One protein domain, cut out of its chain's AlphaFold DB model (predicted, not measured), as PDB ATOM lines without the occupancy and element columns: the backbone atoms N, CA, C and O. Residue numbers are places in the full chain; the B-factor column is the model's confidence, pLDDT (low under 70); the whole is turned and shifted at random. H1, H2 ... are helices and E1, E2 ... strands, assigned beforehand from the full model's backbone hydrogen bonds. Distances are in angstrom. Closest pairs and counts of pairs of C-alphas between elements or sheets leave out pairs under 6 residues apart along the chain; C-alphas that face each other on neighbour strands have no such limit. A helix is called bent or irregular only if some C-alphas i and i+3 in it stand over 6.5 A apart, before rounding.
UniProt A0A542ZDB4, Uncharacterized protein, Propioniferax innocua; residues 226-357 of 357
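This is residues 226 to 357 of the 357 residues of an uncharacterized protein of Propioniferax innocua (UniProt A0A542ZDB4). A twisted sheet of four strands, E1 to E4, has two helices, H1 and H2, packed on one face, while its other face is bare of helices. A third helix, H3, packs on H2, and beyond the E4 edge come two small strand hairpins, E5 with E6 and E7 with E8. The printed part has 132 residues, with three named helices and eight named strands in the order H1 E1 E2 E3 E4 H2 H3 E5 E6 E7 E8, a mixed class; the sheet runs E1 E2 E3 E4, all antiparallel. The whole is compact, with a radius of gyration of the C-alphas of 14.6 A and spans of 40 by 32 by 29 A.

E1, residues 238 to 242, E2, 247 to 253, E3, 258 to 266, and E4, 270 to 278, form a meander, each strand the antiparallel neighbour of the one before. The sheet is twisted, its C-alphas up to 4.5 A off the best plane. Within hydrogen-bond range are N 240 and O 249 across E1 and E2, at 2.8 A, N 250 and O 261 across E2 and E3, at 2.8 A, and N 262 and O 274 across E3 and E4, at 2.9 A. H1, residues 226 to 234, is on the sheet at a height of 9.1 A, over E2, and runs along the strands, at 9 degrees to E2 on the local plane. H2, residues 287 to 294, is on the same face at a height of 8.4 A, over E4, slantwise to the strands. H1 and H2 touch, about perpendicular at 73 degrees, the closest C-alphas being those of Lys 231 and Val 294, 4.9 A apart. H3, residues 302 to 310, forms a helical hairpin with H2: they touch at a shallow tilt of 31 degrees, opposite ways, the C-alphas of Ala 288 and Leu 308 being closest at 5.4 A. E5, residues 318 to 321, and E6, 324 to 327, are a hairpin, with N 319 and O 326 at 2.8 A. E7, residues 331 to 333, and E8, 336 to 338, are another, with N 336 and O 333 at 3.4 A; the closest C-alphas of E8 and E4 are those of Thr 336 and Ala 278, 5.2 A apart. Every O i to N i+4 pair is within hydrogen-bond range in H3, but 3 of 5 in H1 and 2 of 4 in H2.

H1 begins at C-alpha 226 (115.008, -125.226, 388.778), is 13.0 A long and is only just irregular, C-alphas 227 and 230 being 6.50 A apart. E3 is 25.6 A long and E4 26.5 A, ending at C-alpha 278 (106.891, -104.908, 402.099). E2 is 20.1 A, E1 13.3 A, H3 12.5 A and H2 10.9 A long. E8 ends at C-alpha 338 (101.848, -105.676, 399.129).

The C-alphas farthest apart are those of Gln 255 and Glu 352, at 43.1 A. The printed part has no cut and no long link. Residues 339 to 357 hold no named element, with residues 346 to 347 paired antiparallel with 355 to 356. Mean pLDDT of the printed part is 74.2, and residues 311 to 345 are among those under 70.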
ATOM      1  N   SER A 226     113.637-125.184 389.304       79.75
ATOM      2  CA  SER A 226     115.008-125.226 388.778       79.75
ATOM      3  C   SER A 226     115.341-124.119 387.772       79.75
ATOM      4  O   SER A 226     116.517-123.802 387.602       79.75
ATOM      5  N   GLY A 227     114.341-123.522 387.117       81.62
ATOM      6  CA  GLY A 227     114.522-122.373 386.228       81.62
ATOM      7  C   GLY A 227     114.510-121.041 386.981       81.62
ATOM      8  O   GLY A 227     115.302-120.151 386.665       81.62
ATOM      9  N   VAL A 228     113.668-120.925 388.015       84.06
ATOM     10  CA  VAL A 228     113.501-119.681 388.786       84.06
ATOM     11  C   VAL A 228     114.602-119.499 389.829       84.06
ATOM     12  O   VAL A 228     115.143-118.401 389.954       84.06
ATOM     13  N   GLN A 229     114.987-120.557 390.553       89.81
ATOM     14  CA  GLN A 229     115.946-120.451 391.659       89.81
ATOM     15  C   GLN A 229     117.292-119.824 391.244       89.81
ATOM     16  O   GLN A 229     117.696-118.850 391.881       89.81
ATOM     17  N   PRO A 230     117.972-120.266 390.165       91.38
ATOM     18  CA  PRO A 230     119.255-119.676 389.781       91.38
ATOM     19  C   PRO A 230     119.136-118.203 389.369       91.38
ATOM     20  O   PRO A 230     120.062-117.419 389.571       91.38
ATOM     21  N   LYS A 231     117.996-117.812 388.785       91.12
ATOM     22  CA  LYS A 231     117.716-116.424 388.397       91.12
ATOM     23  C   LYS A 231     117.469-115.546 389.622       91.12
ATOM     24  O   LYS A 231     118.034-114.459 389.703       91.12
ATOM     25  N   ALA A 232     116.691-116.038 390.586       91.00
ATOM     26  CA  ALA A 232     116.460-115.363 391.857       91.00
ATOM     27  C   ALA A 232     117.771-115.178 392.638       91.00
ATOM     28  O   ALA A 232     118.096-114.063 393.044       91.00
ATOM     29  N   GLU A 233     118.585-116.226 392.771       93.81
ATOM     30  CA  GLU A 233     119.896-116.143 393.429       93.81
ATOM     31  C   GLU A 233     120.834-115.155 392.713       93.81
ATOM     32  O   GLU A 233     121.474-114.324 393.362       93.81
ATOM     33  N   ALA A 234     120.857-115.155 391.375       93.38
ATOM     34  CA  ALA A 234     121.609-114.172 390.589       93.38
ATOM     35  C   ALA A 234     121.095-112.729 390.769       93.38
ATOM     36  O   ALA A 234     121.877-111.781 390.675       93.38
ATOM     37  N   ALA A 235     119.804-112.553 391.059       91.44
ATOM     38  CA  ALA A 235     119.181-111.274 391.407       91.44
ATOM     39  C   ALA A 235     119.352-110.890 392.896       91.44
ATOM     40  O   ALA A 235     118.781-109.892 393.353       91.44
ATOM     41  N   GLY A 236     120.149-111.657 393.651       94.06
ATOM     42  CA  GLY A 236     120.505-111.385 395.043       94.06
ATOM     43  C   GLY A 236     119.530-111.945 396.078       94.06
ATOM     44  O   GLY A 236     119.607-111.551 397.242       94.06
ATOM     45  N   TYR A 237     118.614-112.832 395.687       94.62
ATOM     46  CA  TYR A 237     117.720-113.505 396.623       94.62
ATOM     47  C   TYR A 237     118.407-114.666 397.337       94.62
ATOM     48  O   TYR A 237     119.273-115.344 396.792       94.62
ATOM     49  N   THR A 238     117.964-114.929 398.563       95.88
ATOM     50  CA  THR A 238     118.269-116.165 399.283       95.88
ATOM     51  C   THR A 238     117.057-117.076 399.220       95.88
ATOM     52  O   THR A 238     116.013-116.756 399.785       95.88
ATOM     53  N   CYS A 239     117.199-118.210 398.545       94.25
ATOM     54  CA  CYS A 239     116.099-119.129 398.297       94.25
ATOM     55  C   CYS A 239     116.098-120.332 399.243       94.25
ATOM     56  O   CYS A 239     117.145-120.840 399.650       94.25
ATOM     57  N   LYS A 240     114.898-120.797 399.589       93.25
ATOM     58  CA  LYS A 240     114.639-122.001 400.377       93.25
ATOM     59  C   LYS A 240     113.546-122.810 399.705       93.25
ATOM     60  O   LYS A 240     112.450-122.304 399.471       93.25
ATOM     61  N   THR A 241     113.838-124.075 399.446       88.44
ATOM     62  CA  THR A 241     112.850-125.029 398.945       88.44
ATOM     63  C   THR A 241     112.162-125.704 400.125       88.44
ATOM     64  O   THR A 241     112.817-126.202 401.041       88.44
ATOM     65  N   SER A 242     110.838-125.718 400.109       84.38
ATOM     66  CA  SER A 242     110.001-126.489 401.016       84.38
ATOM     67  C   SER A 242     109.672-127.819 400.350       84.38
ATOM     68  O   SER A 242     108.831-127.885 399.453       84.38
ATOM     69  N   GLU A 243     110.331-128.891 400.798       73.06
ATOM     70  CA  GLU A 243     110.080-130.251 400.300       73.06
ATOM     71  C   GLU A 243     108.633-130.706 400.554       73.06
ATOM     72  O   GLU A 243     108.096-131.505 399.795       73.06
ATOM     73  N   SER A 244     107.971-130.177 401.592       71.88
ATOM     74  CA  SER A 244     106.595-130.545 401.945       71.88
ATOM     75  C   SER A 244     105.523-129.877 401.090       71.88
ATOM     76  O   SER A 244     104.395-130.356 401.071       71.88
ATOM     77  N   THR A 245     105.838-128.764 400.424       68.12
ATOM     78  CA  THR A 245     104.857-127.998 399.634       68.12
ATOM     79  C   THR A 245     105.256-127.852 398.172       68.12
ATOM     80  O   THR A 245     104.607-127.098 397.459       68.12
ATOM     81  N   ASN A 246     106.337-128.518 397.748       81.94
ATOM     82  CA  ASN A 246     106.940-128.365 396.422       81.94
ATOM     83  C   ASN A 246     107.045-126.885 395.997       81.94
ATOM     84  O   ASN A 246     106.707-126.499 394.881       81.94
ATOM     85  N   ALA A 247     107.455-126.039 396.946       85.69
ATOM     86  CA  ALA A 247     107.494-124.596 396.767       85.69
ATOM     87  C   ALA A 247     108.894-124.053 397.046       85.69
ATOM     88  O   ALA A 247     109.604-124.545 397.922       85.69
ATOM     89  N   LEU A 248     109.279-123.006 396.332       89.31
ATOM     90  CA  LEU A 248     110.489-122.229 396.545       89.31
ATOM     91  C   LEU A 248     110.081-120.864 397.091       89.31
ATOM     92  O   LEU A 248     109.266-120.168 396.498       89.31
ATOM     93  N   THR A 249     110.645-120.473 398.226       91.69
ATOM     94  CA  THR A 249     110.508-119.119 398.767       91.69
ATOM     95  C   THR A 249     111.869-118.446 398.742       91.69
ATOM     96  O   THR A 249     112.837-118.977 399.284       91.69
ATOM     97  N   CYS A 250     111.954-117.297 398.093       92.31
ATOM     98  CA  CYS A 250     113.173-116.531 397.906       92.31
ATOM     99  C   CYS A 250     113.007-115.157 398.544       92.31
ATOM    100  O   CYS A 250     112.159-114.384 398.117       92.31
ATOM    101  N   ASP A 251     113.852-114.818 399.513       93.75
ATOM    102  CA  ASP A 251     113.796-113.531 400.208       93.75
ATOM    103  C   ASP A 251     114.993-112.646 399.845       93.75
ATOM    104  O   ASP A 251     116.128-113.120 399.738       93.75
ATOM    105  N   ARG A 252     114.757-111.341 399.690       93.75
ATOM    106  CA  ARG A 252     115.810-110.338 399.495       93.75
ATOM    107  C   ARG A 252     115.503-109.078 400.289       93.75
ATOM    108  O   ARG A 252     114.479-108.434 400.080       93.75
ATOM    109  N   GLN A 253     116.446-108.670 401.133       89.81
ATOM    110  CA  GLN A 253     116.423-107.341 401.733       89.81
ATOM    111  C   GLN A 253     117.036-106.334 400.758       89.81
ATOM    112  O   GLN A 253     118.209-106.454 400.399       89.81
ATOM    113  N   ALA A 254     116.262-105.338 400.346       86.12
ATOM    114  CA  ALA A 254     116.714-104.258 399.481       86.12
ATOM    115  C   ALA A 254     116.449-102.889 400.134       86.12
ATOM    116  O   ALA A 254     115.935-102.798 401.249       86.12
ATOM    117  N   GLN A 255     116.888-101.812 399.476       83.50
ATOM    118  CA  GLN A 255     116.703-100.447 399.989       83.50
ATOM    119  C   GLN A 255     115.236 -99.995 399.942       83.50
ATOM    120  O   GLN A 255     114.833 -99.156 400.741       83.50
ATOM    121  N   ASP A 256     114.472-100.547 399.005       81.44
ATOM    122  CA  ASP A 256     113.068-100.247 398.726       81.44
ATOM    123  C   ASP A 256     112.090-101.117 399.535       81.44
ATOM    124  O   ASP A 256     110.922-100.761 399.685       81.44
ATOM    125  N   GLY A 257     112.562-102.217 400.121       82.81
ATOM    126  CA  GLY A 257     111.761-103.059 400.997       82.81
ATOM    127  C   GLY A 257     112.329-104.459 401.185       82.81
ATOM    128  O   GLY A 257     113.397-104.816 400.678       82.81
ATOM    129  N   GLN A 258     111.582-105.264 401.936       86.75
ATOM    130  CA  GLN A 258     111.797-106.706 401.979       86.75
ATOM    131  C   GLN A 258     110.974-107.345 400.863       86.75
ATOM    132  O   GLN A 258     109.752-107.211 400.849       86.75
ATOM    133  N   TRP A 259     111.650-108.024 399.943       88.44
ATOM    134  CA  TRP A 259     111.030-108.752 398.846       88.44
ATOM    135  C   TRP A 259     110.957-110.239 399.163       88.44
ATOM    136  O   TRP A 259     111.941-110.813 399.633       88.44
ATOM    137  N   THR A 260     109.842-110.860 398.805       88.81
ATOM    138  CA  THR A 260     109.633-112.305 398.867       88.81
ATOM    139  C   THR A 260     109.100-112.773 397.521       88.81
ATOM    140  O   THR A 260     108.128-112.230 397.011       88.81
ATOM    141  N   ILE A 261     109.746-113.768 396.929       86.69
ATOM    142  CA  ILE A 261     109.287-114.443 395.719       86.69
ATOM    143  C   ILE A 261     108.858-115.845 396.112       86.69
ATOM    144  O   ILE A 261     109.651-116.591 396.689       86.69
ATOM    145  N   THR A 262     107.623-116.205 395.794       85.31
ATOM    146  CA  THR A 262     107.094-117.544 396.027       85.31
ATOM    147  C   THR A 262     106.874-118.219 394.690       85.31
ATOM    148  O   THR A 262     106.284-117.647 393.781       85.31
ATOM    149  N   VAL A 263     107.377-119.438 394.569       83.12
ATOM    150  CA  VAL A 263     107.167-120.291 393.410       83.12
ATOM    151  C   VAL A 263     106.543-121.580 393.902       83.12
ATOM    152  O   VAL A 263     107.173-122.268 394.700       83.12
ATOM    153  N   THR A 264     105.348-121.918 393.449       80.25
ATOM    154  CA  THR A 264     104.686-123.174 393.825       80.25
ATOM    155  C   THR A 264     104.538-124.041 392.596       80.25
ATOM    156  O   THR A 264     103.994-123.590 391.594       80.25
ATOM    157  N   ASP A 265     105.024-125.276 392.671       77.38
ATOM    158  CA  ASP A 265     104.748-126.281 391.653       77.38
ATOM    159  C   ASP A 265     103.385-126.926 391.938       77.38
ATOM    160  O   ASP A 265     103.160-127.555 392.978       77.38
ATOM    161  N   VAL A 266     102.468-126.711 391.007       71.44
ATOM    162  CA  VAL A 266     101.107-127.220 390.989       71.44
ATOM    163  C   VAL A 266     101.098-128.450 390.077       71.44
ATOM    164  O   VAL A 266     101.272-128.371 388.860       71.44
ATOM    165  N   ASP A 267     100.942-129.617 390.702       68.12
ATOM    166  CA  ASP A 267     100.832-130.938 390.063       68.12
ATOM    167  C   ASP A 267     102.016-131.364 389.158       68.12
ATOM    168  O   ASP A 267     101.868-132.133 388.209       68.12
ATOM    169  N   GLY A 268     103.231-130.880 389.438       64.94
ATOM    170  CA  GLY A 268     104.457-131.293 388.738       64.94
ATOM    171  C   GLY A 268     104.587-130.742 387.316       64.94
ATOM    172  O   GLY A 268     105.478-131.159 386.569       64.94
ATOM    173  N   GLN A 269     103.669-129.862 386.906       58.66
ATOM    174  CA  GLN A 269     103.536-129.382 385.529       58.66
ATOM    175  C   GLN A 269     103.300-127.878 385.415       58.66
ATOM    176  O   GLN A 269     103.582-127.307 384.357       58.66
ATOM    177  N   TYR A 270     102.793-127.248 386.469       65.25
ATOM    178  CA  TYR A 270     102.365-125.860 386.464       65.25
ATOM    179  C   TYR A 270     103.059-125.097 387.574       65.25
ATOM    180  O   TYR A 270     103.356-125.661 388.619       65.25
ATOM    181  N   VAL A 271     103.339-123.817 387.349       67.69
ATOM    182  CA  VAL A 271     104.075-123.026 388.326       67.69
ATOM    183  C   VAL A 271     103.420-121.675 388.543       67.69
ATOM    184  O   VAL A 271     103.283-120.878 387.612       67.69
ATOM    185  N   ASP A 272     103.083-121.420 389.802       73.25
ATOM    186  CA  ASP A 272     102.641-120.123 390.295       73.25
ATOM    187  C   ASP A 272     103.862-119.346 390.766       73.25
ATOM    188  O   ASP A 272     104.523-119.767 391.712       73.25
ATOM    189  N   VAL A 273     104.189-118.235 390.102       74.31
ATOM    190  CA  VAL A 273     105.283-117.344 390.519       74.31
ATOM    191  C   VAL A 273     104.686-116.046 391.023       74.31
ATOM    192  O   VAL A 273     104.102-115.313 390.231       74.31
ATOM    193  N   SER A 274     104.885-115.725 392.298       77.69
ATOM    194  CA  SER A 274     104.513-114.439 392.874       77.69
ATOM    195  C   SER A 274     105.717-113.666 393.393       77.69
ATOM    196  O   SER A 274     106.676-114.248 393.895       77.69
ATOM    197  N   ALA A 275     105.683-112.340 393.262       76.88
ATOM    198  CA  ALA A 275     106.626-111.442 393.922       76.88
ATOM    199  C   ALA A 275     105.855-110.491 394.824       76.88
ATOM    200  O   ALA A 275     105.051-109.711 394.330       76.88
ATOM    201  N   GLU A 276     106.127-110.535 396.120       78.75
ATOM    202  CA  GLU A 276     105.588-109.626 397.117       78.75
ATOM    203  C   GLU A 276     106.696-108.727 397.662       78.75
ATOM    204  O   GLU A 276     107.855-109.126 397.794       78.75
ATOM    205  N   VAL A 277     106.328-107.503 398.023       79.38
ATOM    206  CA  VAL A 277     107.210-106.577 398.726       79.38
ATOM    207  C   VAL A 277     106.511-106.036 399.954       79.38
ATOM    208  O   VAL A 277     105.294-105.888 399.968       79.38
ATOM    209  N   ALA A 278     107.288-105.751 400.990       76.94
ATOM    210  CA  ALA A 278     106.891-104.908 402.099       76.94
ATOM    211  C   ALA A 278     107.646-103.576 401.992       76.94
ATOM    212  O   ALA A 278     108.821-103.497 402.361       76.94
ATOM    213  N   ALA A 279     106.979-102.551 401.454       71.44
ATOM    214  CA  ALA A 279     107.556-101.227 401.202       71.44
ATOM    215  C   ALA A 279     106.800-100.109 401.929       71.44
ATOM    216  O   ALA A 279     105.603-100.232 402.201       71.44
ATOM    217  N   ALA A 280     107.512 -99.009 402.200       71.06
ATOM    218  CA  ALA A 280     106.963 -97.809 402.838       71.06
ATOM    219  C   ALA A 280     106.175 -96.908 401.867       71.06
ATOM    220  O   ALA A 280     105.333 -96.130 402.309       71.06
ATOM    221  N   ASP A 281     106.449 -96.995 400.561       72.62
ATOM    222  CA  ASP A 281     105.729 -96.276 399.502       72.62
ATOM    223  C   ASP A 281     105.543 -97.195 398.288       72.62
ATOM    224  O   ASP A 281     106.519 -97.657 397.694       72.62
ATOM    225  N   VAL A 282     104.288 -97.429 397.892       66.94
ATOM    226  CA  VAL A 282     103.932 -98.246 396.720       66.94
ATOM    227  C   VAL A 282     104.563 -97.732 395.432       66.94
ATOM    228  O   VAL A 282     104.942 -98.512 394.568       66.94
ATOM    229  N   ASN A 283     104.714 -96.414 395.301       72.94
ATOM    230  CA  ASN A 283     105.224 -95.808 394.074       72.94
ATOM    231  C   ASN A 283     106.740 -95.992 393.919       72.94
ATOM    232  O   ASN A 283     107.290 -95.689 392.862       72.94
ATOM    233  N   SER A 284     107.410 -96.458 394.977       74.62
ATOM    234  CA  SER A 284     108.848 -96.724 395.000       74.62
ATOM    235  C   SER A 284     109.218 -98.145 394.574       74.62
ATOM    236  O   SER A 284     110.401 -98.428 394.402       74.62
ATOM    237  N   VAL A 285     108.226 -99.019 394.372       76.94
ATOM    238  CA  VAL A 285     108.425-100.443 394.090       76.94
ATOM    239  C   VAL A 285     107.662-100.901 392.852       76.94
ATOM    240  O   VAL A 285     106.540-100.471 392.579       76.94
ATOM    241  N   ASP A 286     108.272-101.819 392.107       79.00
ATOM    242  CA  ASP A 286     107.693-102.398 390.895       79.00
ATOM    243  C   ASP A 286     107.831-103.931 390.902       79.00
ATOM    244  O   ASP A 286     108.851-104.472 390.467       79.00
ATOM    245  N   PRO A 287     106.818-104.665 391.398       77.06
ATOM    246  CA  PRO A 287     106.854-106.123 391.421       77.06
ATOM    247  C   PRO A 287     106.896-106.764 390.037       77.06
ATOM    248  O   PRO A 287     107.393-107.879 389.913       77.06
ATOM    249  N   ALA A 288     106.406-106.087 388.993       77.31
ATOM    250  CA  ALA A 288     106.507-106.606 387.633       77.31
ATOM    251  C   ALA A 288     107.968-106.586 387.162       77.31
ATOM    252  O   ALA A 288     108.454-107.565 386.592       77.31
ATOM    253  N   GLU A 289     108.699-105.507 387.459       83.06
ATOM    254  CA  GLU A 289     110.145-105.450 387.225       83.06
ATOM    255  C   GLU A 289     110.895-106.506 388.045       83.06
ATOM    256  O   GLU A 289     111.864-107.099 387.565       83.06
ATOM    257  N   GLU A 290     110.435-106.784 389.263       85.56
ATOM    258  CA  GLU A 290     111.050-107.809 390.093       85.56
ATOM    259  C   GLU A 290     110.820-109.225 389.551       85.56
ATOM    260  O   GLU A 290     111.768-110.005 389.435       85.56
ATOM    261  N   LEU A 291     109.601-109.538 389.107       81.06
ATOM    262  CA  LEU A 291     109.312-110.800 388.426       81.06
ATOM    263  C   LEU A 291     110.140-110.988 387.152       81.06
ATOM    264  O   LEU A 291     110.619-112.090 386.886       81.06
ATOM    265  N   LEU A 292     110.374-109.921 386.379       85.69
ATOM    266  CA  LEU A 292     111.214-109.979 385.177       85.69
ATOM    267  C   LEU A 292     112.663-110.396 385.466       85.69
ATOM    268  O   LEU A 292     113.347-110.860 384.549       85.69
ATOM    269  N   LYS A 293     113.151-110.248 386.702       88.44
ATOM    270  CA  LYS A 293     114.496-110.703 387.087       88.44
ATOM    271  C   LYS A 293     114.547-112.212 387.303       88.44
ATOM    272  O   LYS A 293     115.598-112.812 387.074       88.44
ATOM    273  N   VAL A 294     113.433-112.818 387.717       86.56
ATOM    274  CA  VAL A 294     113.384-114.233 388.115       86.56
ATOM    275  C   VAL A 294     112.742-115.148 387.080       86.56
ATOM    276  O   VAL A 294     113.120-116.313 386.996       86.56
ATOM    277  N   ILE A 295     111.839-114.628 386.246       83.31
ATOM    278  CA  ILE A 295     111.252-115.384 385.138       83.31
ATOM    279  C   ILE A 295     112.313-115.568 384.041       83.31
ATOM    280  O   ILE A 295     112.860-114.569 383.556       83.31
ATOM    281  N   PRO A 296     112.624-116.808 383.621       83.31
ATOM    282  CA  PRO A 296     113.596-117.064 382.562       83.31
ATOM    283  C   PRO A 296     113.281-116.335 381.249       83.31
ATOM    284  O   PRO A 296     112.127-116.151 380.879       83.31
ATOM    285  N   ASP A 297     114.329-115.910 380.541       86.50
ATOM    286  CA  ASP A 297     114.225-115.243 379.236       86.50
ATOM    287  C   ASP A 297     114.364-116.266 378.103       86.50
ATOM    288  O   ASP A 297     115.352-116.289 377.367       86.50
ATOM    289  N   ASP A 298     113.405-117.183 378.031       81.50
ATOM    290  CA  ASP A 298     113.313-118.206 376.994       81.50
ATOM    291  C   ASP A 298     112.110-117.940 376.059       81.50
ATOM    292  O   ASP A 298     111.246-117.100 376.351       81.50
ATOM    293  N   PRO A 299     112.077-118.549 374.858       77.12
ATOM    294  CA  PRO A 299     110.978-118.365 373.916       77.12
ATOM    295  C   PRO A 299     109.603-118.691 374.504       77.12
ATOM    296  O   PRO A 299     108.632-118.041 374.116       77.12
ATOM    297  N   GLU A 300     109.534-119.651 375.425       72.19
ATOM    298  CA  GLU A 300     108.318-120.074 376.110       72.19
ATOM    299  C   GLU A 300     107.754-118.971 377.022       72.19
ATOM    300  O   GLU A 300     106.546-118.737 377.035       72.19
ATOM    301  N   ASN A 301     108.619-118.226 377.716       73.00
ATOM    302  CA  ASN A 301     108.237-117.155 378.640       73.00
ATOM    303  C   ASN A 301     108.211-115.755 377.997       73.00
ATOM    304  O   ASN A 301     107.835-114.772 378.645       73.00
ATOM    305  N   ARG A 302     108.577-115.627 376.714       76.75
ATOM    306  CA  ARG A 302     108.682-114.337 376.003       76.75
ATOM    307  C   ARG A 302     107.418-113.488 376.094       76.75
ATOM    308  O   ARG A 302     107.506-112.272 376.253       76.75
ATOM    309  N   ASP A 303     106.253-114.104 375.938       66.75
ATOM    310  CA  ASP A 303     104.992-113.363 375.917       66.75
ATOM    311  C   ASP A 303     104.586-112.900 377.326       66.75
ATOM    312  O   ASP A 303     104.144-111.760 377.473       66.75
ATOM    313  N   ALA A 304     104.836-113.712 378.359       71.06
ATOM    314  CA  ALA A 304     104.662-113.313 379.758       71.06
ATOM    315  C   ALA A 304     105.580-112.136 380.124       71.06
ATOM    316  O   ALA A 304     105.131-111.133 380.679       71.06
ATOM    317  N   ARG A 305     106.857-112.202 379.722       78.25
ATOM    318  CA  ARG A 305     107.827-111.110 379.906       78.25
ATOM    319  C   ARG A 305     107.414-109.834 379.171       78.25
ATOM    320  O   ARG A 305     107.407-108.763 379.767       78.25
ATOM    321  N   ARG A 306     106.999-109.935 377.903       76.06
ATOM    322  CA  ARG A 306     106.513-108.778 377.128       76.06
ATOM    323  C   ARG A 306     105.321-108.106 377.813       76.06
ATOM    324  O   ARG A 306     105.207-106.884 377.763       76.06
ATOM    325  N   TRP A 307     104.429-108.887 378.419       68.75
ATOM    326  CA  TRP A 307     103.300-108.327 379.148       68.75
ATOM    327  C   TRP A 307     103.747-107.629 380.433       68.75
ATOM    328  O   TRP A 307     103.376-106.479 380.634       68.75
ATOM    329  N   LEU A 308     104.608-108.256 381.247       74.94
ATOM    330  CA  LEU A 308     105.211-107.643 382.443       74.94
ATOM    331  C   LEU A 308     105.850-106.277 382.140       74.94
ATOM    332  O   LEU A 308     105.683-105.321 382.893       74.94
ATOM    333  N   GLU A 309     106.530-106.161 381.000       79.62
ATOM    334  CA  GLU A 309     107.130-104.908 380.529       79.62
ATOM    335  C   GLU A 309     106.092-103.822 380.184       79.62
ATOM    336  O   GLU A 309     106.388-102.627 380.274       79.62
ATOM    337  N   GLN A 310     104.883-104.222 379.779       73.56
ATOM    338  CA  GLN A 310     103.801-103.350 379.302       73.56
ATOM    339  C   GLN A 310     102.674-103.146 380.325       73.56
ATOM    340  O   GLN A 310     101.809-102.290 380.116       73.56
ATOM    341  N   ALA A 311     102.680-103.916 381.414       64.88
ATOM    342  CA  ALA A 311     101.646-103.948 382.432       64.88
ATOM    343  C   ALA A 311     101.364-102.539 382.984       64.88
ATOM    344  O   ALA A 311     102.298-101.812 383.347       64.88
ATOM    345  N   PRO A 312     100.091-102.112 383.091       62.78
ATOM    346  CA  PRO A 312      99.767-100.828 383.693       62.78
ATOM    347  C   PRO A 312     100.145-100.826 385.182       62.78
ATOM    348  O   PRO A 312      99.445-101.412 386.004       62.78
ATOM    349  N   ARG A 313     101.209-100.102 385.542       67.44
ATOM    350  CA  ARG A 313     101.768 -99.982 386.909       67.44
ATOM    351  C   ARG A 313     100.926 -99.107 387.850       67.44
ATOM    352  O   ARG A 313     101.438 -98.230 388.536       67.44
ATOM    353  N   LYS A 314      99.602 -99.245 387.797       63.50
ATOM    354  CA  LYS A 314      98.658 -98.473 388.614       63.50
ATOM    355  C   LYS A 314      98.037 -99.384 389.664       63.50
ATOM    356  O   LYS A 314      97.691-100.519 389.364       63.50
ATOM    357  N   GLN A 315      97.815 -98.847 390.861       59.59
ATOM    358  CA  GLN A 315      97.019 -99.509 391.893       59.59
ATOM    359  C   GLN A 315      95.672 -99.989 391.333       59.59
ATOM    360  O   GLN A 315      94.992 -99.261 390.588       59.59
ATOM    361  N   GLY A 316      95.302-101.223 391.676       55.22
ATOM    362  CA  GLY A 316      94.067-101.840 391.209       55.22
ATOM    363  C   GLY A 316      94.122-102.332 389.765       55.22
ATOM    364  O   GLY A 316      93.102-102.769 389.242       55.22
ATOM    365  N   SER A 317      95.262-102.215 389.078       60.34
ATOM    366  CA  SER A 317      95.440-102.889 387.797       60.34
ATOM    367  C   SER A 317      95.525-104.383 388.042       60.34
ATOM    368  O   SER A 317      96.349-104.849 388.823       60.34
ATOM    369  N   ALA A 318      94.693-105.124 387.336       60.22
ATOM    370  CA  ALA A 318      94.897-106.535 387.132       60.22
ATOM    371  C   ALA A 318      94.823-106.814 385.638       60.22
ATOM    372  O   ALA A 318      94.247-106.021 384.886       60.22
ATOM    373  N   GLY A 319      95.468-107.884 385.215       57.00
ATOM    374  CA  GLY A 319      95.589-108.258 383.827       57.00
ATOM    375  C   GLY A 319      95.601-109.758 383.677       57.00
ATOM    376  O   GLY A 319      96.199-110.461 384.483       57.00
ATOM    377  N   LEU A 320      94.954-110.220 382.617       57.06
ATOM    378  CA  LEU A 320      95.015-111.595 382.174       57.06
ATOM    379  C   LEU A 320      95.766-111.648 380.847       57.06
ATOM    380  O   LEU A 320      95.437-110.892 379.931       57.06
ATOM    381  N   TRP A 321      96.757-112.525 380.720       54.00
ATOM    382  CA  TRP A 321      97.404-112.760 379.431       54.00
ATOM    383  C   TRP A 321      97.818-114.205 379.270       54.00
ATOM    384  O   TRP A 321      98.651-114.683 380.032       54.00
ATOM    385  N   ARG A 322      97.238-114.901 378.287       51.22
ATOM    386  CA  ARG A 322      97.344-116.358 378.169       51.22
ATOM    387  C   ARG A 322      97.140-117.004 379.531       51.22
ATOM    388  O   ARG A 322      97.920-117.842 379.914       51.22
ATOM    389  N   GLY A 323      96.153-116.546 380.292       49.28
ATOM    390  CA  GLY A 323      95.839-117.131 381.586       49.28
ATOM    391  C   GLY A 323      96.778-116.839 382.772       49.28
ATOM    392  O   GLY A 323      96.511-117.243 383.901       49.28
ATOM    393  N   PHE A 324      97.794-116.003 382.558       55.16
ATOM    394  CA  PHE A 324      98.580-115.399 383.625       55.16
ATOM    395  C   PHE A 324      97.752-114.305 384.291       55.16
ATOM    396  O   PHE A 324      97.409-113.322 383.631       55.16
ATOM    397  N   VAL A 325      97.444-114.467 385.577       58.62
ATOM    398  CA  VAL A 325      96.734-113.464 386.373       58.62
ATOM    399  C   VAL A 325      97.747-112.559 387.057       58.62
ATOM    400  O   VAL A 325      98.272-112.839 388.131       58.62
ATOM    401  N   MET A 326      98.018-111.426 386.428       62.62
ATOM    402  CA  MET A 326      98.879-110.415 387.003       62.62
ATOM    403  C   MET A 326      98.075-109.402 387.786       62.62
ATOM    404  O   MET A 326      97.236-108.692 387.236       62.62
ATOM    405  N   GLU A 327      98.389-109.281 389.064       62.41
ATOM    406  CA  GLU A 327      97.673-108.402 389.967       62.41
ATOM    407  C   GLU A 327      98.610-107.311 390.473       62.41
ATOM    408  O   GLU A 327      99.807-107.493 390.671       62.41
ATOM    409  N   TYR A 328      98.072-106.119 390.660       61.53
ATOM    410  CA  TYR A 328      98.748-105.069 391.396       61.53
ATOM    411  C   TYR A 328      97.885-104.762 392.610       61.53
ATOM    412  O   TYR A 328      97.122-103.788 392.646       61.53
ATOM    413  N   ARG A 329      97.963-105.675 393.587       63.19
ATOM    414  CA  ARG A 329      97.375-105.463 394.909       63.19
ATOM    415  C   ARG A 329      98.111-104.306 395.590       63.19
ATOM    416  O   ARG A 329      99.280-104.060 395.326       63.19
ATOM    417  N   VAL A 330      97.398-103.529 396.395       59.81
ATOM    418  CA  VAL A 330      97.983-102.512 397.277       59.81
ATOM    419  C   VAL A 330      97.139-102.551 398.531       59.81
ATOM    420  O   VAL A 330      96.132-101.857 398.638       59.81
ATOM    421  N   ASN A 331      97.518-103.429 399.449       60.28
ATOM    422  CA  ASN A 331      96.904-103.475 400.767       60.28
ATOM    423  C   ASN A 331      97.682-102.524 401.668       60.28
ATOM    424  O   ASN A 331      98.876-102.728 401.829       60.28
ATOM    425  N   GLU A 332      97.036-101.514 402.246       57.16
ATOM    426  CA  GLU A 332      97.645-100.652 403.262       57.16
ATOM    427  C   GLU A 332      97.230-101.150 404.649       57.16
ATOM    428  O   GLU A 332      96.233-100.719 405.223       57.16
ATOM    429  N   ALA A 333      97.995-102.086 405.212       49.47
ATOM    430  CA  ALA A 333      97.813-102.526 406.593       49.47
ATOM    431  C   ALA A 333      99.108-102.274 407.368       49.47
ATOM    432  O   ALA A 333     100.150-102.852 407.071       49.47
ATOM    433  N   GLY A 334      99.068-101.357 408.341       51.44
ATOM    434  CA  GLY A 334     100.247-101.018 409.146       51.44
ATOM    435  C   GLY A 334     101.397-100.371 408.359       51.44
ATOM    436  O   GLY A 334     102.546-100.505 408.764       51.44
ATOM    437  N   GLY A 335     101.110 -99.693 407.239       49.25
ATOM    438  CA  GLY A 335     102.116 -99.000 406.420       49.25
ATOM    439  C   GLY A 335     102.945 -99.905 405.504       49.25
ATOM    440  O   GLY A 335     103.982 -99.476 405.013       49.25
ATOM    441  N   THR A 336     102.516-101.151 405.296       45.94
ATOM    442  CA  THR A 336     103.154-102.090 404.368       45.94
ATOM    443  C   THR A 336     102.301-102.219 403.124       45.94
ATOM    444  O   THR A 336     101.146-102.603 403.256       45.94
ATOM    445  N   VAL A 337     102.861-101.944 401.947       50.22
ATOM    446  CA  VAL A 337     102.188-102.186 400.666       50.22
ATOM    447  C   VAL A 337     102.603-103.536 400.111       50.22
ATOM    448  O   VAL A 337     103.772-103.694 399.788       50.22
ATOM    449  N   ARG A 338     101.647-104.457 399.928       55.09
ATOM    450  CA  ARG A 338     101.848-105.676 399.129       55.09
ATOM    451  C   ARG A 338     101.377-105.457 397.711       55.09
ATOM    452  O   ARG A 338     100.173-105.317 397.523       55.09
ATOM    453  N   ALA A 339     102.303-105.498 396.765       52.09
ATOM    454  CA  ALA A 339     102.002-105.599 395.349       52.09
ATOM    455  C   ALA A 339     102.531-106.940 394.830       52.09
ATOM    456  O   ALA A 339     103.660-107.304 395.148       52.09
ATOM    457  N   SER A 340     101.672-107.686 394.128       59.38
ATOM    458  CA  SER A 340     101.835-109.116 393.851       59.38
ATOM    459  C   SER A 340     101.446-109.464 392.422       59.38
ATOM    460  O   SER A 340     100.270-109.649 392.132       59.38
ATOM    461  N   ALA A 341     102.415-109.600 391.529       57.22
ATOM    462  CA  ALA A 341     102.152-110.174 390.216       57.22
ATOM    463  C   ALA A 341     102.283-111.700 390.296       57.22
ATOM    464  O   ALA A 341     103.169-112.165 391.005       57.22
ATOM    465  N   GLY A 342     101.398-112.447 389.628       61.19
ATOM    466  CA  GLY A 342     101.243-113.891 389.795       61.19
ATOM    467  C   GLY A 342     101.026-114.642 388.482       61.19
ATOM    468  O   GLY A 342     100.605-114.073 387.476       61.19
ATOM    469  N   THR A 343     101.276-115.945 388.498       60.66
ATOM    470  CA  THR A 343     100.405-116.906 387.808       60.66
ATOM    471  C   THR A 343      99.559-117.586 388.862       60.66
ATOM    472  O   THR A 343      99.996-117.715 390.007       60.66
ATOM    473  N   THR A 344      98.331-117.943 388.505       66.38
ATOM    474  CA  THR A 344      97.493-118.739 389.394       66.38
ATOM    475  C   THR A 344      96.832-119.824 388.582       66.38
ATOM    476  O   THR A 344      96.121-119.558 387.610       66.38
ATOM    477  N   CYS A 345      97.128-121.050 388.975       69.44
ATOM    478  CA  CYS A 345      96.543-122.247 388.419       69.44
ATOM    479  C   CYS A 345      95.433-122.725 389.347       69.44
ATOM    480  O   CYS A 345      95.662-122.974 390.530       69.44
ATOM    481  N   HIS A 346      94.234-122.901 388.805       72.12
ATOM    482  CA  HIS A 346      93.097-123.395 389.575       72.12
ATOM    483  C   HIS A 346      92.653-124.761 389.050       72.12
ATOM    484  O   HIS A 346      92.679-124.974 387.833       72.12
ATOM    485  N   PRO A 347      92.231-125.689 389.927       72.00
ATOM    486  CA  PRO A 347      91.615-126.932 389.488       72.00
ATOM    487  C   PRO A 347      90.364-126.618 388.664       72.00
ATOM    488  O   PRO A 347      89.628-125.678 388.989       72.00
ATOM    489  N   VAL A 348      90.124-127.384 387.597       74.12
ATOM    490  CA  VAL A 348      89.015-127.166 386.656       74.12
ATOM    491  C   VAL A 348      87.699-127.071 387.416       74.12
ATOM    492  O   VAL A 348      87.007-126.071 387.239       74.12
ATOM    493  N   ALA A 349      87.426-128.014 388.320       77.56
ATOM    494  CA  ALA A 349      86.304-127.984 389.253       77.56
ATOM    495  C   ALA A 349      86.726-128.357 390.695       77.56
ATOM    496  O   ALA A 349      87.808-128.912 390.917       77.56
ATOM    497  N   PRO A 350      85.879-128.079 391.706       80.12
ATOM    498  CA  PRO A 350      86.117-128.526 393.076       80.12
ATOM    499  C   PRO A 350      86.357-130.039 393.162       80.12
ATOM    500  O   PRO A 350      85.497-130.833 392.792       80.12
ATOM    501  N   GLY A 351      87.515-130.437 393.695       78.25
ATOM    502  CA  GLY A 351      87.885-131.846 393.874       78.25
ATOM    503  C   GLY A 351      88.521-132.522 392.653       78.25
ATOM    504  O   GLY A 351      88.878-133.696 392.750       78.25
ATOM    505  N   GLU A 352      88.702-131.812 391.538       78.19
ATOM    506  CA  GLU A 352      89.410-132.329 390.365       78.19
ATOM    507  C   GLU A 352      90.930-132.138 390.460       78.19
ATOM    508  O   GLU A 352      91.433-131.284 391.190       78.19
ATOM    509  N   THR A 353      91.665-132.963 389.708       72.56
ATOM    510  CA  THR A 353      93.132-132.913 389.599       72.56
ATOM    511  C   THR A 353      93.612-132.253 388.309       72.56
ATOM    512  O   THR A 353      94.808-132.071 388.137       72.56
ATOM    513  N   GLU A 354      92.712-131.941 387.378       72.69
ATOM    514  CA  GLU A 354      93.049-131.176 386.178       72.69
ATOM    515  C   GLU A 354      93.096-129.688 386.534       72.69
ATOM    516  O   GLU A 354      92.212-129.202 387.238       72.69
ATOM    517  N   TYR A 355      94.113-128.969 386.060       70.94
ATOM    518  CA  TYR A 355      94.332-127.556 386.372       70.94
ATOM    519  C   TYR A 355      94.310-126.704 385.115       70.94
ATOM    520  O   TYR A 355      94.740-127.128 384.045       70.94
ATOM    521  N   VAL A 356      93.871-125.458 385.280       66.25
ATOM    522  CA  VAL A 356      93.999-124.430 384.258       66.25
ATOM    523  C   VAL A 356      94.781-123.262 384.811       66.25
ATOM    524  O   VAL A 356      94.373-122.615 385.778       66.25
ATOM    525  N   CYS A 357      95.859-122.990 384.095       64.44
ATOM    526  CA  CYS A 357      96.585-121.744 384.058       64.44
ATOM    527  C   CYS A 357      96.360-121.167 382.654       64.44
ATOM    528  O   CYS A 357      96.110-119.961 382.609       64.44
TER     529      CYS A 357